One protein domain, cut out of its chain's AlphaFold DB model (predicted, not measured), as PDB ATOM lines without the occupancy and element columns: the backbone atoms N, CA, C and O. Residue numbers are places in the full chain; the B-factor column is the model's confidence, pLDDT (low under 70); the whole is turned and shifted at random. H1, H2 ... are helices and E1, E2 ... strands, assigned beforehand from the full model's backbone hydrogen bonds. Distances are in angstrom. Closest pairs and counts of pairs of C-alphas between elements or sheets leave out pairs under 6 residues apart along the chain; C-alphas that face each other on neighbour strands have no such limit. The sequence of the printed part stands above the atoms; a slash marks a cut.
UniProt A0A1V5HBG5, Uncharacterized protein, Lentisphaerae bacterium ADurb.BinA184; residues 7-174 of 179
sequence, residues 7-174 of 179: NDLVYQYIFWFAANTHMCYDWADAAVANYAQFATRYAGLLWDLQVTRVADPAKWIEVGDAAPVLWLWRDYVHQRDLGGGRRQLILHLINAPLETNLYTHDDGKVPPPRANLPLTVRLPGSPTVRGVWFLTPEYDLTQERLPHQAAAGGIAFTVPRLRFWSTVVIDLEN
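This is residues 7 to 174 of the 179 residues of an uncharacterized protein of Lentisphaerae bacterium ADurb.BinA184 (UniProt A0A1V5HBG5). Two antiparallel sheets are partly face to face as a sandwich: a broad, twisted sheet of six strands, and a smaller sheet of three, E4, E8 and E7, over part of one of its faces. On the other face of the broad sheet, toward one end, H1 lies along E3, with the short helices H2 and H3 near it. The long link of residues 95 to 113 reaches out beyond the sandwich at the H1 end, and residues 61 to 62 tie another long link to E4. The 168 printed residues hold three named helices and then nine named strands, with the broad sheet in the order E1, E2, E3, E9, E5, E6; the class is mixed, helices and strands. The whole is compact, with a radius of gyration of the C-alphas of 15.7 A, and spans 49 by 33 by 28 A.

First come H1, residues 7 to 18, H2, residues 35 to 41, and H3, residues 43 to 46. H1 and H2 are close but not clearly touching, with closest C-alphas Phe 17 and Ala 39 at 7.6 A, and run the same way at a shallow tilt of 20 degrees. Every O i to N i+4 pair is within hydrogen-bond range in H1 and H2; H3 is too short for such a pair. E1, residues 51 to 53, E2, residues 77 to 83, and E3, residues 86 to 94, form a meander, each strand the antiparallel neighbour of the one before. N 52 and O 79 are 2.8 A apart between E1 and E2, and N 80 and O 88 are 2.8 A apart between E2 and E3. H1 is on this sheet at a height of 9.4 A, over E3 and along the strands at 13 degrees on the local plane, making two layers, a helix on one face of a sheet; its closest C-alpha pair with E3 is Ala 18 and His 92, 6.0 A. H2 and H3 only graze the sheet. E4, residues 114 to 122, is in the second sheet. E5, residues 128 to 136, and E6, residues 142 to 146, form a hairpin in the first sheet, with N 134 and O 144 at 2.8 A. E6 runs on into E7, residues 148 to 151, at 41 degrees, across a break of 1 residue. E7 and E8, residues 154 to 162, form a hairpin in the second sheet, with N 149 and O 156 at 2.9 A; E4 is the antiparallel neighbour of E8, with N 119 and O 157 at 2.9 A. E9, residues 165 to 173, has neighbours E3, with N 91 and O 168 at 2.8 A, and E5, with N 133 and O 169 at 2.8 A. In the sandwich, two sheets face to face, the facing parts are 9.9 A centre to centre and their strands stand at 35 degrees.

H1 begins at C-alpha 7, (207.506, 151.215, 261.514), and is 16.7 A long; H2 and H3 are shorter. E1 is short, E2 measures 19.4 A and E3 26.1 A. E4 begins at C-alpha 114, (197.828, 143.946, 273.404), and measures 23.3 A; E5 measures 24.4 A and E6 12.1 A. E7 is short, E8 measures 23.0 A, and E9 measures 26.5 A, ending at C-alpha 173, (169.002, 147.172, 263.930).

The C-alphas farthest apart are those of Gly 84 and Asp 107, 50.4 A. The printed part has no cut. The links H1 to H2, E1 to E2 and E3 to E4 are long, with 16, 23 and 19 residues; the others are tight. The mean pLDDT of the printed part is 91.2, and residues 24 to 31 are under 70.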
ATOM      1  N   ASN A   7     208.511 150.947 260.481       84.19
ATOM      2  CA  ASN A   7     207.506 151.215 261.514       84.19
ATOM      3  C   ASN A   7     206.635 152.437 261.173       84.19
ATOM      4  O   ASN A   7     205.413 152.361 261.310       84.19
ATOM      5  N   ASP A   8     207.234 153.522 260.676       86.56
ATOM      6  CA  ASP A   8     206.507 154.720 260.233       86.56
ATOM      7  C   ASP A   8     205.533 154.394 259.098       86.56
ATOM      8  O   ASP A   8     204.376 154.820 259.121       86.56
ATOM      9  N   LEU A   9     205.979 153.584 258.131       84.81
ATOM     10  CA  LEU A   9     205.147 153.134 257.018       84.81
ATOM     11  C   LEU A   9     203.922 152.355 257.498       84.81
ATOM     12  O   LEU A   9     202.812 152.629 257.046       84.81
ATOM     13  N   VAL A  10     204.099 151.424 258.441       87.06
ATOM     14  CA  VAL A  10     202.991 150.635 259.002       87.06
ATOM     15  C   VAL A  10     201.923 151.540 259.617       87.06
ATOM     16  O   VAL A  10     200.739 151.373 259.328       87.06
ATOM     17  N   TYR A  11     202.316 152.528 260.419       89.38
ATOM     18  CA  TYR A  11     201.356 153.458 261.016       89.38
ATOM     19  C   TYR A  11     200.717 154.394 259.990       89.38
ATOM     20  O   TYR A  11     199.523 154.675 260.089       89.38
ATOM     21  N   GLN A  12     201.457 154.819 258.966       88.00
ATOM     22  CA  GLN A  12     200.904 155.621 257.876       88.00
ATOM     23  C   GLN A  12     199.802 154.867 257.109       88.00
ATOM     24  O   GLN A  12     198.738 155.443 256.876       88.00
ATOM     25  N   TYR A  13     199.994 153.572 256.816       86.94
ATOM     26  CA  TYR A  13     198.948 152.696 256.260       86.94
ATOM     27  C   TYR A  13     197.685 152.709 257.114       86.94
ATOM     28  O   TYR A  13     196.580 152.939 256.620       86.94
ATOM     29  N   ILE A  14     197.869 152.454 258.408       91.12
ATOM     30  CA  ILE A  14     196.779 152.347 259.372       91.12
ATOM     31  C   ILE A  14     195.997 153.654 259.434       91.12
ATOM     32  O   ILE A  14     194.773 153.628 259.343       91.12
ATOM     33  N   PHE A  15     196.682 154.794 259.553       91.50
ATOM     34  CA  PHE A  15     196.023 156.092 259.646       91.50
ATOM     35  C   PHE A  15     195.257 156.442 258.378       91.50
ATOM     36  O   PHE A  15     194.159 156.982 258.481       91.50
ATOM     37  N   TRP A  16     195.779 156.104 257.199       90.44
ATOM     38  CA  TRP A  16     195.053 156.330 255.954       90.44
ATOM     39  C   TRP A  16     193.769 155.511 255.874       90.44
ATOM     40  O   TRP A  16     192.704 156.086 255.631       90.44
ATOM     41  N   PHE A  17     193.830 154.206 256.135       91.69
ATOM     42  CA  PHE A  17     192.623 153.382 256.104       91.69
ATOM     43  C   PHE A  17     191.632 153.751 257.201       91.69
ATOM     44  O   PHE A  17     190.443 153.888 256.922       91.69
ATOM     45  N   ALA A  18     192.108 153.938 258.433       93.94
ATOM     46  CA  ALA A  18     191.261 154.309 259.557       93.94
ATOM     47  C   ALA A  18     190.603 155.679 259.342       93.94
ATOM     48  O   ALA A  18     189.492 155.878 259.812       93.94
ATOM     49  N   ALA A  19     191.244 156.601 258.611       92.56
ATOM     50  CA  ALA A  19     190.684 157.898 258.220       92.56
ATOM     51  C   ALA A  19     189.733 157.838 257.007       92.56
ATOM     52  O   ALA A  19     189.400 158.890 256.463       92.56
ATOM     53  N   ASN A  20     189.349 156.647 256.533       91.31
ATOM     54  CA  ASN A  20     188.514 156.465 255.338       91.31
ATOM     55  C   ASN A  20     189.153 157.004 254.044       91.31
ATOM     56  O   ASN A  20     188.457 157.376 253.099       91.31
ATOM     57  N   THR A  21     190.487 157.033 253.970       87.62
ATOM     58  CA  THR A  21     191.225 157.433 252.762       87.62
ATOM     59  C   THR A  21     191.743 156.210 252.007       87.62
ATOM     60  O   THR A  21     191.836 155.110 252.559       87.62
ATOM     61  N   HIS A  22     192.042 156.382 250.722       82.62
ATOM     62  CA  HIS A  22     192.573 155.331 249.856       82.62
ATOM     63  C   HIS A  22     194.034 155.649 249.532       82.62
ATOM     64  O   HIS A  22     194.316 156.747 249.050       82.62
ATOM     65  N   MET A  23     194.968 154.714 249.743       76.44
ATOM     66  CA  MET A  23     196.329 154.932 249.240       76.44
ATOM     67  C   MET A  23     196.402 154.734 247.731       76.44
ATOM     68  O   MET A  23     195.779 153.836 247.171       76.44
ATOM     69  N   CYS A  24     197.196 155.567 247.071       66.12
ATOM     70  CA  CYS A  24     197.521 155.426 245.655       66.12
ATOM     71  C   CYS A  24     198.712 154.487 245.395       66.12
ATOM     72  O   CYS A  24     198.912 154.085 244.251       66.12
ATOM     73  N   TYR A  25     199.476 154.118 246.429       65.38
ATOM     74  CA  TYR A  25     200.650 153.250 246.325       65.38
ATOM     75  C   TYR A  25     200.571 152.111 247.334       65.38
ATOM     76  O   TYR A  25     200.212 152.343 248.485       65.38
ATOM     77  N   ASP A  26     200.930 150.909 246.891       63.69
ATOM     78  CA  ASP A  26     201.188 149.771 247.766       63.69
ATOM     79  C   ASP A  26     202.702 149.652 247.988       63.69
ATOM     80  O   ASP A  26     203.494 149.591 247.048       63.69
ATOM     81  N   TRP A  27     203.102 149.654 249.249       65.31
ATOM     82  CA  TRP A  27     204.457 149.451 249.740       65.31
ATOM     83  C   TRP A  27     204.494 148.046 250.325       65.31
ATOM     84  O   TRP A  27     204.734 147.863 251.518       65.31
ATOM     85  N   ALA A  28     204.204 147.065 249.467       59.41
ATOM     86  CA  ALA A  28     204.066 145.659 249.825       59.41
ATOM     87  C   ALA A  28     205.270 145.134 250.630       59.41
ATOM     88  O   ALA A  28     205.093 144.342 251.551       59.41
ATOM     89  N   ASP A  29     206.473 145.654 250.363       63.38
ATOM     90  CA  ASP A  29     207.710 145.283 251.064       63.38
ATOM     91  C   ASP A  29     207.764 145.758 252.534       63.38
ATOM     92  O   ASP A  29     208.548 145.238 253.326       63.38
ATOM     93  N   ALA A  30     206.933 146.733 252.920       62.09
ATOM     94  CA  ALA A  30     206.797 147.235 254.292       62.09
ATOM     95  C   ALA A  30     205.521 146.735 254.993       62.09
ATOM     96  O   ALA A  30     205.347 146.936 256.199       62.09
ATOM     97  N   ALA A  31     204.607 146.099 254.253       64.38
ATOM     98  CA  ALA A  31     203.328 145.651 254.775       64.38
ATOM     99  C   ALA A  31     203.509 144.393 255.640       64.38
ATOM    100  O   ALA A  31     203.511 143.263 255.164       64.38
ATOM    101  N   VAL A  32     203.593 144.581 256.956       72.31
ATOM    102  CA  VAL A  32     203.609 143.488 257.954       72.31
ATOM    103  C   VAL A  32     202.252 142.767 258.104       72.31
ATOM    104  O   VAL A  32     202.079 141.956 259.013       72.31
ATOM    105  N   ALA A  33     201.267 143.094 257.259       82.62
ATOM    106  CA  ALA A  33     199.880 142.647 257.350       82.62
ATOM    107  C   ALA A  33     199.185 142.669 255.975       82.62
ATOM    108  O   ALA A  33     199.630 143.329 255.038       82.62
ATOM    109  N   ASN A  34     198.035 142.000 255.864       87.81
ATOM    110  CA  ASN A  34     197.269 141.863 254.621       87.81
ATOM    111  C   ASN A  34     196.373 143.084 254.330       87.81
ATOM    112  O   ASN A  34     195.177 142.940 254.064       87.81
ATOM    113  N   TYR A  35     196.922 144.299 254.406       87.81
ATOM    114  CA  TYR A  35     196.134 145.534 254.367       87.81
ATOM    115  C   TYR A  35     195.339 145.735 253.070       87.81
ATOM    116  O   TYR A  35     194.154 146.059 253.133       87.81
ATOM    117  N   ALA A  36     195.935 145.489 251.901       86.62
ATOM    118  CA  ALA A  36     195.239 145.630 250.618       86.62
ATOM    119  C   ALA A  36     194.065 144.640 250.479       86.62
ATOM    120  O   ALA A  36     192.974 145.005 250.032       86.62
ATOM    121  N   GLN A  37     194.255 143.392 250.923       89.44
ATOM    122  CA  GLN A  37     193.188 142.385 250.938       89.44
ATOM    123  C   GLN A  37     192.081 142.765 251.924       89.44
ATOM    124  O   GLN A  37     190.900 142.659 251.597       89.44
ATOM    125  N   PHE A  38     192.452 143.247 253.115       92.44
ATOM    126  CA  PHE A  38     191.508 143.740 254.114       92.44
ATOM    127  C   PHE A  38     190.673 144.896 253.567       92.44
ATOM    128  O   PHE A  38     189.447 144.849 253.639       92.44
ATOM    129  N   ALA A  39     191.320 145.892 252.966       91.94
ATOM    130  CA  ALA A  39     190.645 147.054 252.412       91.94
ATOM    131  C   ALA A  39     189.726 146.686 251.246       91.94
ATOM    132  O   ALA A  39     188.605 147.173 251.180       91.94
ATOM    133  N   THR A  40     190.142 145.753 250.386       91.50
ATOM    134  CA  THR A  40     189.294 145.239 249.300       91.50
ATOM    135  C   THR A  40     188.069 144.507 249.855       91.50
ATOM    136  O   THR A  40     186.940 144.775 249.450       91.50
ATOM    137  N   ARG A  41     188.269 143.597 250.818       94.88
ATOM    138  CA  ARG A  41     187.189 142.798 251.419       94.88
ATOM    139  C   ARG A  41     186.197 143.654 252.207       94.88
ATOM    140  O   ARG A  41     185.000 143.374 252.189       94.88
ATOM    141  N   TYR A  42     186.689 144.680 252.892       96.00
ATOM    142  CA  TYR A  42     185.911 145.547 253.775       96.00
ATOM    143  C   TYR A  42     185.766 146.973 253.237       96.00
ATOM    144  O   TYR A  42     185.525 147.893 254.014       96.00
ATOM    145  N   ALA A  43     185.840 147.155 251.915       95.00
ATOM    146  CA  ALA A  43     185.763 148.466 251.270       95.00
ATOM    147  C   ALA A  43     184.517 149.255 251.696       95.00
ATOM    148  O   ALA A  43     184.589 150.456 251.919       95.00
ATOM    149  N   GLY A  44     183.382 148.579 251.911       95.56
ATOM    150  CA  GLY A  44     182.162 149.231 252.389       95.56
ATOM    151  C   GLY A  44     182.256 149.808 253.810       95.56
ATOM    152  O   GLY A  44     181.493 150.697 254.150       95.56
ATOM    153  N   LEU A  45     183.170 149.322 254.654       96.38
ATOM    154  CA  LEU A  45     183.409 149.874 255.994       96.38
ATOM    155  C   LEU A  45     184.392 151.049 255.972       96.38
ATOM    156  O   LEU A  45     184.414 151.836 256.913       96.38
ATOM    157  N   LEU A  46     185.205 151.151 254.917       95.25
ATOM    158  CA  LEU A  46     186.254 152.161 254.788       95.25
ATOM    159  C   LEU A  46     185.862 153.303 253.849       95.25
ATOM    160  O   LEU A  46     186.247 154.432 254.102       95.25
ATOM    161  N   TRP A  47     185.116 153.052 252.777       94.94
ATOM    162  CA  TRP A  47     184.957 154.022 251.682       94.94
ATOM    163  C   TRP A  47     183.530 154.156 251.155       94.94
ATOM    164  O   TRP A  47     183.302 154.850 250.165       94.94
ATOM    165  N   ASP A  48     182.555 153.493 251.774       95.44
ATOM    166  CA  ASP A  48     181.159 153.754 251.433       95.44
ATOM    167  C   ASP A  48     180.801 155.206 251.788       95.44
ATOM    168  O   ASP A  48     181.180 155.707 252.846       95.44
ATOM    169  N   LEU A  49     180.059 155.880 250.906       93.81
ATOM    170  CA  LEU A  49     179.679 157.288 251.062       93.81
ATOM    171  C   LEU A  49     178.818 157.556 252.305       93.81
ATOM    172  O   LEU A  49     178.686 158.703 252.724       93.81
ATOM    173  N   GLN A  50     178.214 156.517 252.883       94.62
ATOM    174  CA  GLN A  50     177.437 156.598 254.117       94.62
ATOM    175  C   GLN A  50     178.285 156.374 255.374       94.62
ATOM    176  O   GLN A  50     177.753 156.461 256.482       94.62
ATOM    177  N   VAL A  51     179.587 156.092 255.234       95.88
ATOM    178  CA  VAL A  51     180.518 156.057 256.365       95.88
ATOM    179  C   VAL A  51     180.837 157.489 256.771       95.88
ATOM    180  O   VAL A  51     181.411 158.269 256.018       95.88
ATOM    181  N   THR A  52     180.445 157.841 257.988       95.31
ATOM    182  CA  THR A  52     180.605 159.181 258.554       95.31
ATOM    183  C   THR A  52     181.246 159.093 259.927       95.31
ATOM    184  O   THR A  52     181.062 158.120 260.657       95.31
ATOM    185  N   ARG A  53     182.020 160.111 260.302       95.44
ATOM    186  CA  ARG A  53     182.646 160.183 261.625       95.44
ATOM    187  C   ARG A  53     181.603 160.446 262.712       95.44
ATOM    188  O   ARG A  53     180.697 161.255 262.530       95.44
ATOM    189  N   VAL A  54     181.768 159.793 263.861       94.94
ATOM    190  CA  VAL A  54     180.983 160.073 265.071       94.94
ATOM    191  C   VAL A  54     181.548 161.323 265.749       94.94
ATOM    192  O   VAL A  54     182.753 161.414 265.985       94.94
ATOM    193  N   ALA A  55     180.693 162.305 266.043       91.12
ATOM    194  CA  ALA A  55     181.142 163.629 266.488       91.12
ATOM    195  C   ALA A  55     181.748 163.629 267.903       91.12
ATOM    196  O   ALA A  55     182.717 164.340 268.159       91.12
ATOM    197  N   ASP A  56     181.196 162.829 268.820       93.38
ATOM    198  CA  ASP A  56     181.680 162.717 270.200       93.38
ATOM    199  C   ASP A  56     181.613 161.260 270.683       93.38
ATOM    200  O   ASP A  56     180.728 160.881 271.457       93.38
ATOM    201  N   PRO A  57     182.533 160.401 270.210       94.25
ATOM    202  CA  PRO A  57     182.470 158.972 270.488       94.25
ATOM    203  C   PRO A  57     182.665 158.642 271.970       94.25
ATOM    204  O   PRO A  57     182.231 157.581 272.409       94.25
ATOM    205  N   ALA A  58     183.245 159.545 272.768       93.81
ATOM    206  CA  ALA A  58     183.420 159.353 274.207       93.81
ATOM    207  C   ALA A  58     182.101 159.392 274.997       93.81
ATOM    208  O   ALA A  58     182.049 158.879 276.114       93.81
ATOM    209  N   LYS A  59     181.018 159.937 274.424       92.81
ATOM    210  CA  LYS A  59     179.667 159.805 274.998       92.81
ATOM    211  C   LYS A  59     179.139 158.375 274.942       92.81
ATOM    212  O   LYS A  59     178.319 157.992 275.780       92.81
ATOM    213  N   TRP A  60     179.597 157.609 273.956       92.94
ATOM    214  CA  TRP A  60     179.045 156.303 273.613       92.94
ATOM    215  C   TRP A  60     179.989 155.162 273.952       92.94
ATOM    216  O   TRP A  60     179.526 154.086 274.290       92.94
ATOM    217  N   ILE A  61     181.299 155.369 273.878       93.62
ATOM    218  CA  ILE A  61     182.295 154.309 274.007       93.62
ATOM    219  C   ILE A  61     183.156 154.579 275.235       93.62
ATOM    220  O   ILE A  61     183.797 155.623 275.360       93.62
ATOM    221  N   GLU A  62     183.208 153.592 276.118       92.81
ATOM    222  CA  GLU A  62     184.074 153.548 277.280       92.81
ATOM    223  C   GLU A  62     185.160 152.496 277.047       92.81
ATOM    224  O   GLU A  62     184.913 151.289 277.013       92.81
ATOM    225  N   VAL A  63     186.379 152.992 276.854       90.56
ATOM    226  CA  VAL A  63     187.583 152.184 276.620       90.56
ATOM    227  C   VAL A  63     188.305 151.786 277.916       90.56
ATOM    228  O   VAL A  63     189.252 151.009 277.861       90.56
ATOM    229  N   GLY A  64     187.889 152.322 279.072       88.19
ATOM    230  CA  GLY A  64     188.478 152.029 280.385       88.19
ATOM    231  C   GLY A  64     190.012 152.058 280.388       88.19
ATOM    232  O   GLY A  64     190.635 152.961 279.821       88.19
ATOM    233  N   ASP A  65     190.612 151.017 280.964       88.81
ATOM    234  CA  ASP A  65     192.066 150.846 281.070       88.81
ATOM    235  C   ASP A  65     192.775 150.649 279.718       88.81
ATOM    236  O   ASP A  65     194.001 150.733 279.645       88.81
ATOM    237  N   ALA A  66     192.039 150.427 278.621       91.12
ATOM    238  CA  ALA A  66     192.619 150.385 277.280       91.12
ATOM    239  C   ALA A  66     192.921 151.789 276.721       91.12
ATOM    240  O   ALA A  66     193.669 151.909 275.750       91.12
ATOM    241  N   ALA A  67     192.393 152.866 277.319       92.00
ATOM    242  CA  ALA A  67     192.575 154.231 276.818       92.00
ATOM    243  C   ALA A  67     194.042 154.633 276.552       92.00
ATOM    244  O   ALA A  67     194.289 155.220 275.499       92.00
ATOM    245  N   PRO A  68     195.026 154.318 277.423       91.69
ATOM    246  CA  PRO A  68     196.418 154.716 277.205       91.69
ATOM    247  C   PRO A  68     197.093 154.011 276.023       91.69
ATOM    248  O   PRO A  68     198.104 154.496 275.525       91.69
ATOM    249  N   VAL A  69     196.567 152.860 275.585       94.38
ATOM    250  CA  VAL A  69     197.153 152.069 274.491       94.38
ATOM    251  C   VAL A  69     196.419 152.250 273.166       94.38
ATOM    252  O   VAL A  69     196.948 151.844 272.137       94.38
ATOM    253  N   LEU A  70     195.224 152.848 273.177       95.31
ATOM    254  CA  LEU A  70     194.411 153.099 271.989       95.31
ATOM    255  C   LEU A  70     194.654 154.517 271.465       95.31
ATOM    256  O   LEU A  70     194.033 155.488 271.900       95.31
ATOM    257  N   TRP A  71     195.576 154.639 270.520       94.38
ATOM    258  CA  TRP A  71     196.005 155.919 269.976       94.38
ATOM    259  C   TRP A  71     194.921 156.589 269.149       94.38
ATOM    260  O   TRP A  71     194.357 155.967 268.252       94.38
ATOM    261  N   LEU A  72     194.646 157.862 269.460       93.69
ATOM    262  CA  LEU A  72     193.691 158.711 268.736       93.69
ATOM    263  C   LEU A  72     192.337 158.033 268.471       93.69
ATOM    264  O   LEU A  72     191.660 158.344 267.499       93.69
ATOM    265  N   TRP A  73     191.909 157.105 269.332       94.00
ATOM    266  CA  TRP A  73     190.736 156.276 269.048       94.00
ATOM    267  C   TRP A  73     189.472 157.109 268.807       94.00
ATOM    268  O   TRP A  73     188.641 156.741 267.989       94.00
ATOM    269  N   ARG A  74     189.353 158.270 269.470       95.38
ATOM    270  CA  ARG A  74     188.236 159.213 269.297       95.38
ATOM    271  C   ARG A  74     188.157 159.794 267.886       95.38
ATOM    272  O   ARG A  74     187.088 160.228 267.470       95.38
ATOM    273  N   ASP A  75     189.270 159.824 267.164       95.50
ATOM    274  CA  ASP A  75     189.326 160.344 265.804       95.50
ATOM    275  C   ASP A  75     188.923 159.314 264.752       95.50
ATOM    276  O   ASP A  75     188.578 159.698 263.637       95.50
ATOM    277  N   TYR A  76     188.901 158.032 265.129       96.19
ATOM    278  CA  TYR A  76     188.704 156.906 264.223       96.19
ATOM    279  C   TYR A  76     187.499 156.031 264.595       96.19
ATOM    280  O   TYR A  76     187.509 154.807 264.420       96.19
ATOM    281  N   VAL A  77     186.444 156.672 265.104       97.00
ATOM    282  CA  VAL A  77     185.124 156.056 265.265       97.00
ATOM    283  C   VAL A  77     184.191 156.587 264.188       97.00
ATOM    284  O   VAL A  77     183.933 157.790 264.090       97.00
ATOM    285  N   HIS A  78     183.639 155.659 263.421       96.94
ATOM    286  CA  HIS A  78     182.732 155.931 262.323       96.94
ATOM    287  C   HIS A  78     181.401 155.222 262.537       96.94
ATOM    288  O   HIS A  78     181.279 154.275 263.312       96.94
ATOM    289  N   GLN A  79     180.391 155.673 261.814       96.06
ATOM    290  CA  GLN A  79     179.127 154.984 261.663       96.06
ATOM    291  C   GLN A  79     178.787 154.876 260.186       96.06
ATOM    292  O   GLN A  79     179.145 155.747 259.397       96.06
ATOM    293  N   ARG A  80     178.065 153.824 259.822       96.00
ATOM    294  CA  ARG A  80     177.551 153.623 258.472       96.00
ATOM    295  C   ARG A  80     176.071 153.311 258.531       96.00
ATOM    296  O   ARG A  80     175.675 152.335 259.173       96.00
ATOM    297  N   ASP A  81     175.266 154.131 257.872       94.50
ATOM    298  CA  ASP A  81     173.858 153.816 257.651       94.50
ATOM    299  C   ASP A  81     173.746 152.745 256.553       94.50
ATOM    300  O   ASP A  81     174.503 152.751 255.584       94.50
ATOM    301  N   LEU A  82     172.873 151.760 256.748       94.06
ATOM    302  CA  LEU A  82     172.593 150.713 255.762       94.06
ATOM    303  C   LEU A  82     171.151 150.802 255.233       94.06
ATOM    304  O   LEU A  82     170.732 149.954 254.443       94.06
ATOM    305  N   GLY A  83     170.386 151.804 255.670       91.75
ATOM    306  CA  GLY A  83     168.963 151.953 255.401       91.75
ATOM    307  C   GLY A  83     168.088 151.011 256.232       91.75
ATOM    308  O   GLY A  83     168.549 150.058 256.864       91.75
ATOM    309  N   GLY A  84     166.779 151.288 256.256       89.56
ATOM    310  CA  GLY A  84     165.794 150.419 256.915       89.56
ATOM    311  C   GLY A  84     166.011 150.243 258.424       89.56
ATOM    312  O   GLY A  84     165.700 149.186 258.962       89.56
ATOM    313  N   GLY A  85     166.591 151.243 259.098       90.25
ATOM    314  CA  GLY A  85     166.899 151.189 260.532       90.25
ATOM    315  C   GLY A  85     168.142 150.366 260.888       90.25
ATOM    316  O   GLY A  85     168.421 150.173 262.073       90.25
ATOM    317  N   ARG A  86     168.895 149.878 259.893       94.25
ATOM    318  CA  ARG A  86     170.168 149.184 260.102       94.25
ATOM    319  C   ARG A  86     171.336 150.154 260.110       94.25
ATOM    320  O   ARG A  86     171.423 151.050 259.275       94.25
ATOM    321  N   ARG A  87     172.272 149.930 261.028       95.44
ATOM    322  CA  ARG A  87     173.453 150.774 261.190       95.44
ATOM    323  C   ARG A  87     174.642 149.967 261.662       95.44
ATOM    324  O   ARG A  87     174.489 149.031 262.434       95.44
ATOM    325  N   GLN A  88     175.833 150.371 261.251       97.19
ATOM    326  CA  GLN A  88     177.080 149.834 261.777       97.19
ATOM    327  C   GLN A  88     177.819 150.923 262.543       97.19
ATOM    328  O   GLN A  88     178.002 152.013 262.013       97.19
ATOM    329  N   LEU A  89     178.254 150.627 263.767       97.12
ATOM    330  CA  LEU A  89     179.255 151.428 264.474       97.12
ATOM    331  C   LEU A  89     180.621 150.775 264.255       97.12
ATOM    332  O   LEU A  89     180.776 149.577 264.486       97.12
ATOM    333  N   ILE A  90     181.591 151.547 263.782       98.00
ATOM    334  CA  ILE A  90     182.898 151.083 263.317       98.00
ATOM    335  C   ILE A  90     183.961 151.749 264.189       98.00
ATOM    336  O   ILE A  90     184.078 152.970 264.216       98.00
ATOM    337  N   LEU A  91     184.726 150.946 264.921       97.69
ATOM    338  CA  LEU A  91     185.785 151.409 265.809       97.69
ATOM    339  C   LEU A  91     187.117 150.916 265.258       97.69
ATOM    340  O   LEU A  91     187.382 149.712 265.288       97.69
ATOM    341  N   HIS A  92     187.970 151.820 264.793       97.75
ATOM    342  CA  HIS A  92     189.354 151.471 264.496       97.75
ATOM    343  C   HIS A  92     190.188 151.575 265.773       97.75
ATOM    344  O   HIS A  92     190.273 152.622 266.412       97.75
ATOM    345  N   LEU A  93     190.797 150.460 266.156       97.62
ATOM    346  CA  LEU A  93     191.630 150.330 267.339       97.62
ATOM    347  C   LEU A  93     193.084 150.340 266.890       97.62
ATOM    348  O   LEU A  93     193.507 149.426 266.185       97.62
ATOM    349  N   ILE A  94     193.828 151.367 267.287       96.75
ATOM    350  CA  ILE A  94     195.224 151.560 266.893       96.75
ATOM    351  C   ILE A  94     196.096 151.451 268.141       96.75
ATOM    352  O   ILE A  94     195.905 152.204 269.092       96.75
ATOM    353  N   ASN A  95     197.043 150.513 268.157       96.50
ATOM    354  CA  ASN A  95     197.991 150.367 269.264       96.50
ATOM    355  C   ASN A  95     198.978 151.533 269.236       96.50
ATOM    356  O   ASN A  95     199.638 151.737 268.219       96.50
ATOM    357  N   ALA A  96     199.098 152.279 270.329       94.94
ATOM    358  CA  ALA A  96     199.911 153.485 270.359       94.94
ATOM    359  C   ALA A  96     201.371 153.229 269.972       94.94
ATOM    360  O   ALA A  96     201.999 152.351 270.572       94.94
ATOM    361  N   PRO A  97     201.907 153.968 268.979       92.19
ATOM    362  CA  PRO A  97     203.308 153.843 268.624       92.19
ATOM    363  C   PRO A  97     204.172 154.294 269.804       92.19
ATOM    364  O   PRO A  97     203.752 155.104 270.631       92.19
ATOM    365  N   LEU A  98     205.391 153.762 269.886       90.94
ATOM    366  CA  LEU A  98     206.357 154.208 270.894       90.94
ATOM    367  C   LEU A  98     206.885 155.615 270.584       90.94
ATOM    368  O   LEU A  98     207.220 156.350 271.505       90.94
ATOM    369  N   GLU A  99     206.884 155.988 269.302       87.62
ATOM    370  CA  GLU A  99     207.286 157.298 268.800       87.62
ATOM    371  C   GLU A  99     206.111 157.977 268.101       87.62
ATOM    372  O   GLU A  99     205.435 157.382 267.263       87.62
ATOM    373  N   THR A 100     205.857 159.240 268.432       86.69
ATOM    374  CA  THR A 100     204.712 159.988 267.887       86.69
ATOM    375  C   THR A 100     205.077 160.847 266.677       86.69
ATOM    376  O   THR A 100     204.198 161.471 266.090       86.69
ATOM    377  N   ASN A 101     206.364 160.905 266.317       86.06
ATOM    378  CA  ASN A 101     206.891 161.713 265.222       86.06
ATOM    379  C   ASN A 101     207.514 160.813 264.150       86.06
ATOM    380  O   ASN A 101     208.477 160.098 264.427       86.06
ATOM    381  N   LEU A 102     207.015 160.912 262.919       82.88
ATOM    382  CA  LEU A 102     207.546 160.155 261.785       82.88
ATOM    383  C   LEU A 102     208.984 160.578 261.454       82.88
ATOM    384  O   LEU A 102     209.352 161.747 261.592       82.88
ATOM    385  N   TYR A 103     209.782 159.630 260.968       82.00
ATOM    386  CA  TYR A 103     211.126 159.820 260.415       82.00
ATOM    387  C   TYR A 103     212.164 160.367 261.403       82.00
ATOM    388  O   TYR A 103     213.189 160.933 261.003       82.00
ATOM    389  N   THR A 104     211.911 160.178 262.699       82.44
ATOM    390  CA  THR A 104     212.799 160.617 263.783       82.44
ATOM    391  C   THR A 104     213.727 159.515 264.287       82.44
ATOM    392  O   THR A 104     214.877 159.812 264.608       82.44
ATOM    393  N   HIS A 105     213.272 158.258 264.290       78.75
ATOM    394  CA  HIS A 105     214.008 157.114 264.830       78.75
ATOM    395  C   HIS A 105     214.000 155.946 263.840       78.75
ATOM    396  O   HIS A 105     212.942 155.539 263.371       78.75
ATOM    397  N   ASP A 106     215.176 155.390 263.554       78.38
ATOM    398  CA  ASP A 106     215.370 154.262 262.633       78.38
ATOM    399  C   ASP A 106     215.486 152.906 263.343       78.38
ATOM    400  O   ASP A 106     215.762 151.886 262.713       78.38
ATOM    401  N   ASP A 107     215.255 152.881 264.656       79.50
ATOM    402  CA  ASP A 107     215.479 151.711 265.506       79.50
ATOM    403  C   ASP A 107     214.421 150.606 265.343       79.50
ATOM    404  O   ASP A 107     214.534 149.539 265.952       79.50
ATOM    405  N   GLY A 108     213.388 150.855 264.529       78.75
ATOM    406  CA  GLY A 108     212.325 149.903 264.216       78.75
ATOM    407  C   GLY A 108     211.513 149.470 265.436       78.75
ATOM    408  O   GLY A 108     210.838 148.436 265.386       78.75
ATOM    409  N   LYS A 109     211.575 150.218 266.547       87.88
ATOM    410  CA  LYS A 109     210.840 149.862 267.757       87.88
ATOM    411  C   LYS A 109     209.343 150.010 267.537       87.88
ATOM    412  O   LYS A 109     208.837 150.953 266.932       87.88
ATOM    413  N   VAL A 110     208.623 149.042 268.082       89.94
ATOM    414  CA  VAL A 110     207.179 148.883 267.943       89.94
ATOM    415  C   VAL A 110     206.583 148.565 269.309       89.94
ATOM    416  O   VAL A 110     207.239 147.890 270.108       89.94
ATOM    417  N   PRO A 111     205.352 149.016 269.611       93.25
ATOM    418  CA  PRO A 111     204.738 148.736 270.903       93.25
ATOM    419  C   PRO A 111     204.556 147.229 271.101       93.25
ATOM    420  O   PRO A 111     204.467 146.487 270.120       93.25
ATOM    421  N   PRO A 112     204.464 146.735 272.344       95.44
ATOM    422  CA  PRO A 112     204.126 145.338 272.581       95.44
ATOM    423  C   PRO A 112     202.693 145.030 272.097       95.44
ATOM    424  O   PRO A 112     201.833 145.920 272.125       95.44
ATOM    425  N   PRO A 113     202.404 143.784 271.667       95.56
ATOM    426  CA  PRO A 113     201.038 143.353 271.383       95.56
ATOM    427  C   PRO A 113     200.134 143.523 272.608       95.56
ATOM    428  O   PRO A 113     200.567 143.341 273.748       95.56
ATOM    429  N   ARG A 114     198.865 143.852 272.372       96.38
ATOM    430  CA  ARG A 114     197.828 143.946 273.404       96.38
ATOM    431  C   ARG A 114     196.848 142.794 273.254       96.38
ATOM    432  O   ARG A 114     196.613 142.313 272.147       96.38
ATOM    433  N   ALA A 115     196.264 142.369 274.363       96.12
ATOM    434  CA  ALA A 115     195.279 141.301 274.391       96.12
ATOM    435  C   ALA A 115     194.213 141.598 275.439       96.12
ATOM    436  O   ALA A 115     194.470 142.330 276.395       96.12
ATOM    437  N   ASN A 116     193.042 140.994 275.254       96.25
ATOM    438  CA  ASN A 116     191.923 141.056 276.190       96.25
ATOM    439  C   ASN A 116     191.534 142.489 276.589       96.25
ATOM    440  O   ASN A 116     191.358 142.775 277.770       96.25
ATOM    441  N   LEU A 117     191.415 143.390 275.611       96.56
ATOM    442  CA  LEU A 117     191.051 144.785 275.866       96.56
ATOM    443  C   LEU A 117     189.533 144.881 276.094       96.56
ATOM    444  O   LEU A 117     188.775 144.619 275.152       96.56
ATOM    445  N   PRO A 118     189.066 145.227 277.306       95.81
ATOM    446  CA  PRO A 118     187.642 145.366 277.573       95.81
ATOM    447  C   PRO A 118     187.125 146.672 276.970       95.81
ATOM    448  O   PRO A 118     187.739 147.723 277.139       95.81
ATOM    449  N   LEU A 119     185.982 146.609 276.293       96.31
ATOM    450  CA  LEU A 119     185.285 147.770 275.751       96.31
ATOM    451  C   LEU A 119     183.814 147.726 276.155       96.31
ATOM    452  O   LEU A 119     183.170 146.678 276.092       96.31
ATOM    453  N   THR A 120     183.277 148.887 276.520       96.56
ATOM    454  CA  THR A 120     181.844 149.082 276.748       96.56
ATOM    455  C   THR A 120     181.316 150.122 275.772       96.56
ATOM    456  O   THR A 120     181.942 151.156 275.548       96.56
ATOM    457  N   VAL A 121     180.156 149.858 275.176       95.06
ATOM    458  CA  VAL A 121     179.491 150.762 274.239       95.06
ATOM    459  C   VAL A 121     178.052 150.974 274.681       95.06
ATOM    460  O   VAL A 121     177.264 150.034 274.719       95.06
ATOM    461  N   ARG A 122     177.704 152.219 274.991       93.50
ATOM    462  CA  ARG A 122     176.344 152.699 275.222       93.50
ATOM    463  C   ARG A 122     175.612 152.808 273.891       93.50
ATOM    464  O   ARG A 122     176.113 153.399 272.938       93.50
ATOM    465  N   LEU A 123     174.409 152.252 273.845       90.81
ATOM    466  CA  LEU A 123     173.566 152.184 272.661       90.81
ATOM    467  C   LEU A 123     172.236 152.901 272.957       90.81
ATOM    468  O   LEU A 123     171.332 152.302 273.549       90.81
ATOM    469  N   PRO A 124     172.097 154.191 272.592       84.06
ATOM    470  CA  PRO A 124     170.882 154.950 272.857       84.06
ATOM    471  C   PRO A 124     169.698 154.378 272.070       84.06
ATOM    472  O   PRO A 124     169.847 153.933 270.934       84.06
ATOM    473  N   GLY A 125     168.508 154.402 272.673       84.12
ATOM    474  CA  GLY A 125     167.294 153.844 272.064       84.12
ATOM    475  C   GLY A 125     167.216 152.315 272.087       84.12
ATOM    476  O   GLY A 125     166.263 151.765 271.545       84.12
ATOM    477  N   SER A 126     168.177 151.640 272.730       85.38
ATOM    478  CA  SER A 126     168.213 150.181 272.900       85.38
ATOM    479  C   SER A 126     168.042 149.398 271.585       85.38
ATOM    480  O   SER A 126     167.159 148.541 271.502       85.38
ATOM    481  N   PRO A 127     168.862 149.673 270.549       92.62
ATOM    482  CA  PRO A 127     168.810 148.923 269.302       92.62
ATOM    483  C   PRO A 127     169.110 147.441 269.520       92.62
ATOM    484  O   PRO A 127     169.832 147.051 270.443       92.62
ATOM    485  N   THR A 128     168.626 146.611 268.603       94.75
ATOM    486  CA  THR A 128     168.976 145.192 268.570       94.75
ATOM    487  C   THR A 128     170.402 145.037 268.051       94.75
ATOM    488  O   THR A 128     170.711 145.429 266.924       94.75
ATOM    489  N   VAL A 129     171.278 144.422 268.849       96.94
ATOM    490  CA  VAL A 129     172.654 144.103 268.440       96.94
ATOM    491  C   VAL A 129     172.659 142.791 267.663       96.94
ATOM    492  O   VAL A 129     172.512 141.707 268.227       96.94
ATOM    493  N   ARG A 130     172.852 142.871 266.346       96.88
ATOM    494  CA  ARG A 130     172.918 141.696 265.465       96.88
ATOM    495  C   ARG A 130     174.252 140.972 265.588       96.88
ATOM    496  O   ARG A 130     174.325 139.745 265.474       96.88
ATOM    497  N   GLY A 131     175.319 141.708 265.866       97.69
ATOM    498  CA  GLY A 131     176.620 141.126 266.143       97.69
ATOM    499  C   GLY A 131     177.682 142.168 266.431       97.69
ATOM    500  O   GLY A 131     177.583 143.310 265.993       97.69
ATOM    501  N   VAL A 132     178.711 141.723 267.140       98.56
ATOM    502  CA  VAL A 132     179.973 142.439 267.301       98.56
ATOM    503  C   VAL A 132     181.018 141.640 266.539       98.56
ATOM    504  O   VAL A 132     181.150 140.436 266.758       98.56
ATOM    505  N   TRP A 133     181.721 142.279 265.617       98.62
ATOM    506  CA  TRP A 133     182.685 141.641 264.730       98.62
ATOM    507  C   TRP A 133     184.062 142.235 264.956       98.62
ATOM    508  O   TRP A 133     184.211 143.451 264.930       98.62
ATOM    509  N   PHE A 134     185.059 141.382 265.144       98.44
ATOM    510  CA  PHE A 134     186.463 141.759 265.147       98.44
ATOM    511  C   PHE A 134     187.074 141.425 263.793       98.44
ATOM    512  O   PHE A 134     186.998 140.287 263.324       98.44
ATOM    513  N   LEU A 135     187.664 142.439 263.174       98.00
ATOM    514  CA  LEU A 135     188.307 142.373 261.874       98.00
ATOM    515  C   LEU A 135     189.764 142.802 262.046       98.00
ATOM    516  O   LEU A 135     190.028 143.856 262.624       98.00
ATOM    517  N   THR A 136     190.715 142.042 261.517       95.50
ATOM    518  CA  THR A 136     192.118 142.479 261.490       95.50
ATOM    519  C   THR A 136     192.825 142.007 260.218       95.50
ATOM    520  O   THR A 136     192.552 140.898 259.749       95.50
ATOM    521  N   PRO A 137     193.701 142.840 259.626       92.94
ATOM    522  CA  PRO A 137     194.606 142.430 258.554       92.94
ATOM    523  C   PRO A 137     195.854 141.688 259.064       92.94
ATOM    524  O   PRO A 137     196.629 141.183 258.249       92.94
ATOM    525  N   GLU A 138     196.096 141.671 260.377       90.69
ATOM    526  CA  GLU A 138     197.386 141.329 260.987       90.69
ATOM    527  C   GLU A 138     197.463 139.873 261.447       90.69
ATOM    528  O   GLU A 138     196.468 139.305 261.901       90.69
ATOM    529  N   TYR A 139     198.672 139.299 261.390       84.12
ATOM    530  CA  TYR A 139     198.950 137.855 261.452       84.12
ATOM    531  C   TYR A 139     198.319 137.105 260.279       84.12
ATOM    532  O   TYR A 139     199.032 136.668 259.386       84.12
ATOM    533  N   ASP A 140     196.990 137.068 260.255       86.56
ATOM    534  CA  ASP A 140     196.157 136.510 259.202       86.56
ATOM    535  C   ASP A 140     194.899 137.366 259.059       86.56
ATOM    536  O   ASP A 140     194.341 137.848 260.052       86.56
ATOM    537  N   LEU A 141     194.409 137.514 257.825       90.69
ATOM    538  CA  LEU A 141     193.154 138.214 257.562       90.69
ATOM    539  C   LEU A 141     192.003 137.523 258.307       90.69
ATOM    540  O   LEU A 141     191.500 136.487 257.874       90.69
ATOM    541  N   THR A 142     191.569 138.114 259.420       94.50
ATOM    542  CA  THR A 142     190.605 137.489 260.329       94.50
ATOM    543  C   THR A 142     189.293 138.263 260.378       94.50
ATOM    544  O   THR A 142     189.277 139.493 260.422       94.50
ATOM    545  N   GLN A 143     188.193 137.510 260.426       96.69
ATOM    546  CA  GLN A 143     186.861 137.967 260.804       96.69
ATOM    547  C   GLN A 143     186.307 137.010 261.852       96.69
ATOM    548  O   GLN A 143     186.058 135.845 261.547       96.69
ATOM    549  N   GLU A 144     186.069 137.497 263.062       96.94
ATOM    550  CA  GLU A 144     185.467 136.698 264.129       96.94
ATOM    551  C   GLU A 144     184.307 137.441 264.786       96.94
ATOM    552  O   GLU A 144     184.321 138.664 264.929       96.94
ATOM    553  N   ARG A 145     183.264 136.698 265.164       98.44
ATOM    554  CA  ARG A 145     182.147 137.251 265.931       98.44
ATOM    555  C   ARG A 145     182.523 137.226 267.405       98.44
ATOM    556  O   ARG A 145     182.771 136.155 267.953       98.44
ATOM    557  N   LEU A 146     182.526 138.388 268.043       98.50
ATOM    558  CA  LEU A 146     182.810 138.501 269.463       98.50
ATOM    559  C   LEU A 146     181.552 138.208 270.294       98.50
ATOM    560  O   LEU A 146     180.461 138.699 269.966       98.50
ATOM    561  N   PRO A 147     181.685 137.446 271.393       98.12
ATOM    562  CA  PRO A 147     180.652 137.416 272.412       98.12
ATOM    563  C   PRO A 147     180.527 138.808 273.041       98.12
ATOM    564  O   PRO A 147     181.519 139.508 273.245       98.12
ATOM    565  N   HIS A 148     179.299 139.202 273.359       97.44
ATOM    566  CA  HIS A 148     179.010 140.439 274.073       97.44
ATOM    567  C   HIS A 148     177.958 140.176 275.145       97.44
ATOM    568  O   HIS A 148     177.179 139.227 275.058       97.44
ATOM    569  N   GLN A 149     177.959 141.021 276.165       96.81
ATOM    570  CA  GLN A 149     177.039 140.960 277.292       96.81
ATOM    571  C   GLN A 149     176.314 142.295 277.417       96.81
ATOM    572  O   GLN A 149     176.832 143.328 276.990       96.81
ATOM    573  N   ALA A 150     175.116 142.283 277.998       94.00
ATOM    574  CA  ALA A 150     174.415 143.518 278.314       94.00
ATOM    575  C   ALA A 150     175.205 144.320 279.362       94.00
ATOM    576  O   ALA A 150     175.708 143.761 280.336       94.00
ATOM    577  N   ALA A 151     175.280 145.632 279.164       92.75
ATOM    578  CA  ALA A 151     175.864 146.592 280.093       92.75
ATOM    579  C   ALA A 151     174.887 147.757 280.307       92.75
ATOM    580  O   ALA A 151     173.861 147.854 279.629       92.75
ATOM    581  N   ALA A 152     175.178 148.650 281.256       86.50
ATOM    582  CA  ALA A 152     174.308 149.783 281.566       86.50
ATOM    583  C   ALA A 152     174.061 150.661 280.321       86.50
ATOM    584  O   ALA A 152     174.935 151.407 279.883       86.50
ATOM    585  N   GLY A 153     172.857 150.553 279.746       86.75
ATOM    586  CA  GLY A 153     172.460 151.290 278.546       86.75
ATOM    587  C   GLY A 153     173.181 150.862 277.264       86.75
ATOM    588  O   GLY A 153     173.302 151.682 276.358       86.75
ATOM    589  N   GLY A 154     173.696 149.630 277.174       93.62
ATOM    590  CA  GLY A 154     174.421 149.164 275.991       93.62
ATOM    591  C   GLY A 154     174.994 147.752 276.112       93.62
ATOM    592  O   GLY A 154     174.353 146.861 276.672       93.62
ATOM    593  N   ILE A 155     176.198 147.542 275.578       96.62
ATOM    594  CA  ILE A 155     176.890 146.247 275.570       96.62
ATOM    595  C   ILE A 155     178.345 146.359 276.023       96.62
ATOM    596  O   ILE A 155     178.980 147.396 275.851       96.62
ATOM    597  N   ALA A 156     178.886 145.260 276.537       97.38
ATOM    598  CA  ALA A 156     180.304 145.085 276.823       97.38
ATOM    599  C   ALA A 156     180.855 143.861 276.082       97.38
ATOM    600  O   ALA A 156     180.158 142.856 275.916       97.38
ATOM    601  N   PHE A 157     182.101 143.948 275.627       97.69
ATOM    602  CA  PHE A 157     182.809 142.863 274.949       97.69
ATOM    603  C   PHE A 157     184.324 143.021 275.111       97.69
ATOM    604  O   PHE A 157     184.820 144.065 275.535       97.69
ATOM    605  N   THR A 158     185.063 141.977 274.744       97.81
ATOM    606  CA  THR A 158     186.522 141.945 274.864       97.81
ATOM    607  C   THR A 158     187.157 141.789 273.493       97.81
ATOM    608  O   THR A 158     186.846 140.852 272.760       97.81
ATOM    609  N   VAL A 159     188.081 142.686 273.160       97.25
ATOM    610  CA  VAL A 159     188.903 142.576 271.954       97.25
ATOM    611  C   VAL A 159     190.046 141.601 272.244       97.25
ATOM    612  O   VAL A 159     190.845 141.857 273.151       97.25
ATOM    613  N   PRO A 160     190.147 140.483 271.507       96.62
ATOM    614  CA  PRO A 160     191.031 139.384 271.886       96.62
ATOM    615  C   PRO A 160     192.505 139.753 271.728       96.62
ATOM    616  O   PRO A 160     193.330 139.382 272.562       96.62
ATOM    617  N   ARG A 161     192.838 140.500 270.671       95.88
ATOM    618  CA  ARG A 161     194.210 140.863 270.319       95.88
ATOM    619  C   ARG A 161     194.273 142.153 269.509       95.88
ATOM    620  O   ARG A 161     193.349 142.474 268.767       95.88
ATOM    621  N   LEU A 162     195.389 142.858 269.632       95.94
ATOM    622  CA  LEU A 162     195.714 144.046 268.851       95.94
ATOM    623  C   LEU A 162     197.239 144.142 268.709       95.94
ATOM    624  O   LEU A 162     197.941 144.270 269.716       95.94
ATOM    625  N   ARG A 163     197.757 144.075 267.476       94.88
ATOM    626  CA  ARG A 163     199.193 144.222 267.208       94.88
ATOM    627  C   ARG A 163     199.517 145.667 266.811       94.88
ATOM    628  O   ARG A 163     200.203 146.319 267.600       94.88
ATOM    629  N   PHE A 164     198.981 146.179 265.704       94.75
ATOM    630  CA  PHE A 164     199.018 147.603 265.344       94.75
ATOM    631  C   PHE A 164     197.623 148.162 265.058       94.75
ATOM    632  O   PHE A 164     197.283 149.208 265.609       94.75
ATOM    633  N   TRP A 165     196.799 147.457 264.279       95.94
ATOM    634  CA  TRP A 165     195.448 147.872 263.912       95.94
ATOM    635  C   TRP A 165     194.459 146.713 263.800       95.94
ATOM    636  O   TRP A 165     194.677 145.707 263.122       95.94
ATOM    637  N   SER A 166     193.298 146.925 264.409       96.94
ATOM    638  CA  SER A 166     192.114 146.094 264.224       96.94
ATOM    639  C   SER A 166     190.878 146.980 264.148       96.94
ATOM    640  O   SER A 166     190.859 148.095 264.664       96.94
ATOM    641  N   THR A 167     189.816 146.479 263.533       98.00
ATOM    642  CA  THR A 167     188.526 147.162 263.461       98.00
ATOM    643  C   THR A 167     187.468 146.331 264.168       98.00
ATOM    644  O   THR A 167     187.343 145.133 263.919       98.00
ATOM    645  N   VAL A 168     186.688 146.965 265.037       98.44
ATOM    646  CA  VAL A 168     185.473 146.377 265.600       98.44
ATOM    647  C   VAL A 168     184.263 146.970 264.900       98.44
ATOM    648  O   VAL A 168     184.168 148.184 264.745       98.44
ATOM    649  N   VAL A 169     183.323 146.118 264.499       98.38
ATOM    650  CA  VAL A 169     182.062 146.532 263.880       98.38
ATOM    651  C   VAL A 169     180.899 146.008 264.699       98.38
ATOM    652  O   VAL A 169     180.760 144.801 264.888       98.38
ATOM    653  N   ILE A 170     180.039 146.908 265.153       98.12
ATOM    654  CA  ILE A 170     178.799 146.571 265.848       98.12
ATOM    655  C   ILE A 170     177.658 146.769 264.854       98.12
ATOM    656  O   ILE A 170     177.376 147.897 264.459       98.12
ATOM    657  N   ASP A 171     177.035 145.671 264.423       97.44
ATOM    658  CA  ASP A 171     175.873 145.688 263.528       97.44
ATOM    659  C   ASP A 171     174.598 145.828 264.362       97.44
ATOM    660  O   ASP A 171     174.314 145.004 265.240       97.44
ATOM    661  N   LEU A 172     173.853 146.891 264.092       96.38
ATOM    662  CA  LEU A 172     172.691 147.338 264.841       96.38
ATOM    663  C   LEU A 172     171.461 147.351 263.941       96.38
ATOM    664  O   LEU A 172     171.525 147.653 262.747       96.38
ATOM    665  N   GLU A 173     170.319 147.075 264.547       94.81
ATOM    666  CA  GLU A 173     169.002 147.172 263.930       94.81
ATOM    667  C   GLU A 173     168.069 147.975 264.837       94.81
ATOM    668  O   GLU A 173     168.180 147.914 266.063       94.81
ATOM    669  N   ASN A 174     167.169 148.747 264.228       89.62
ATOM    670  CA  ASN A 174     166.345 149.753 264.905       89.62
ATOM    671  C   ASN A 174     167.187 150.812 265.643       89.62
ATOM    672  O   ASN A 174     166.819 151.276 266.721       89.62
TER     673      ASN A 174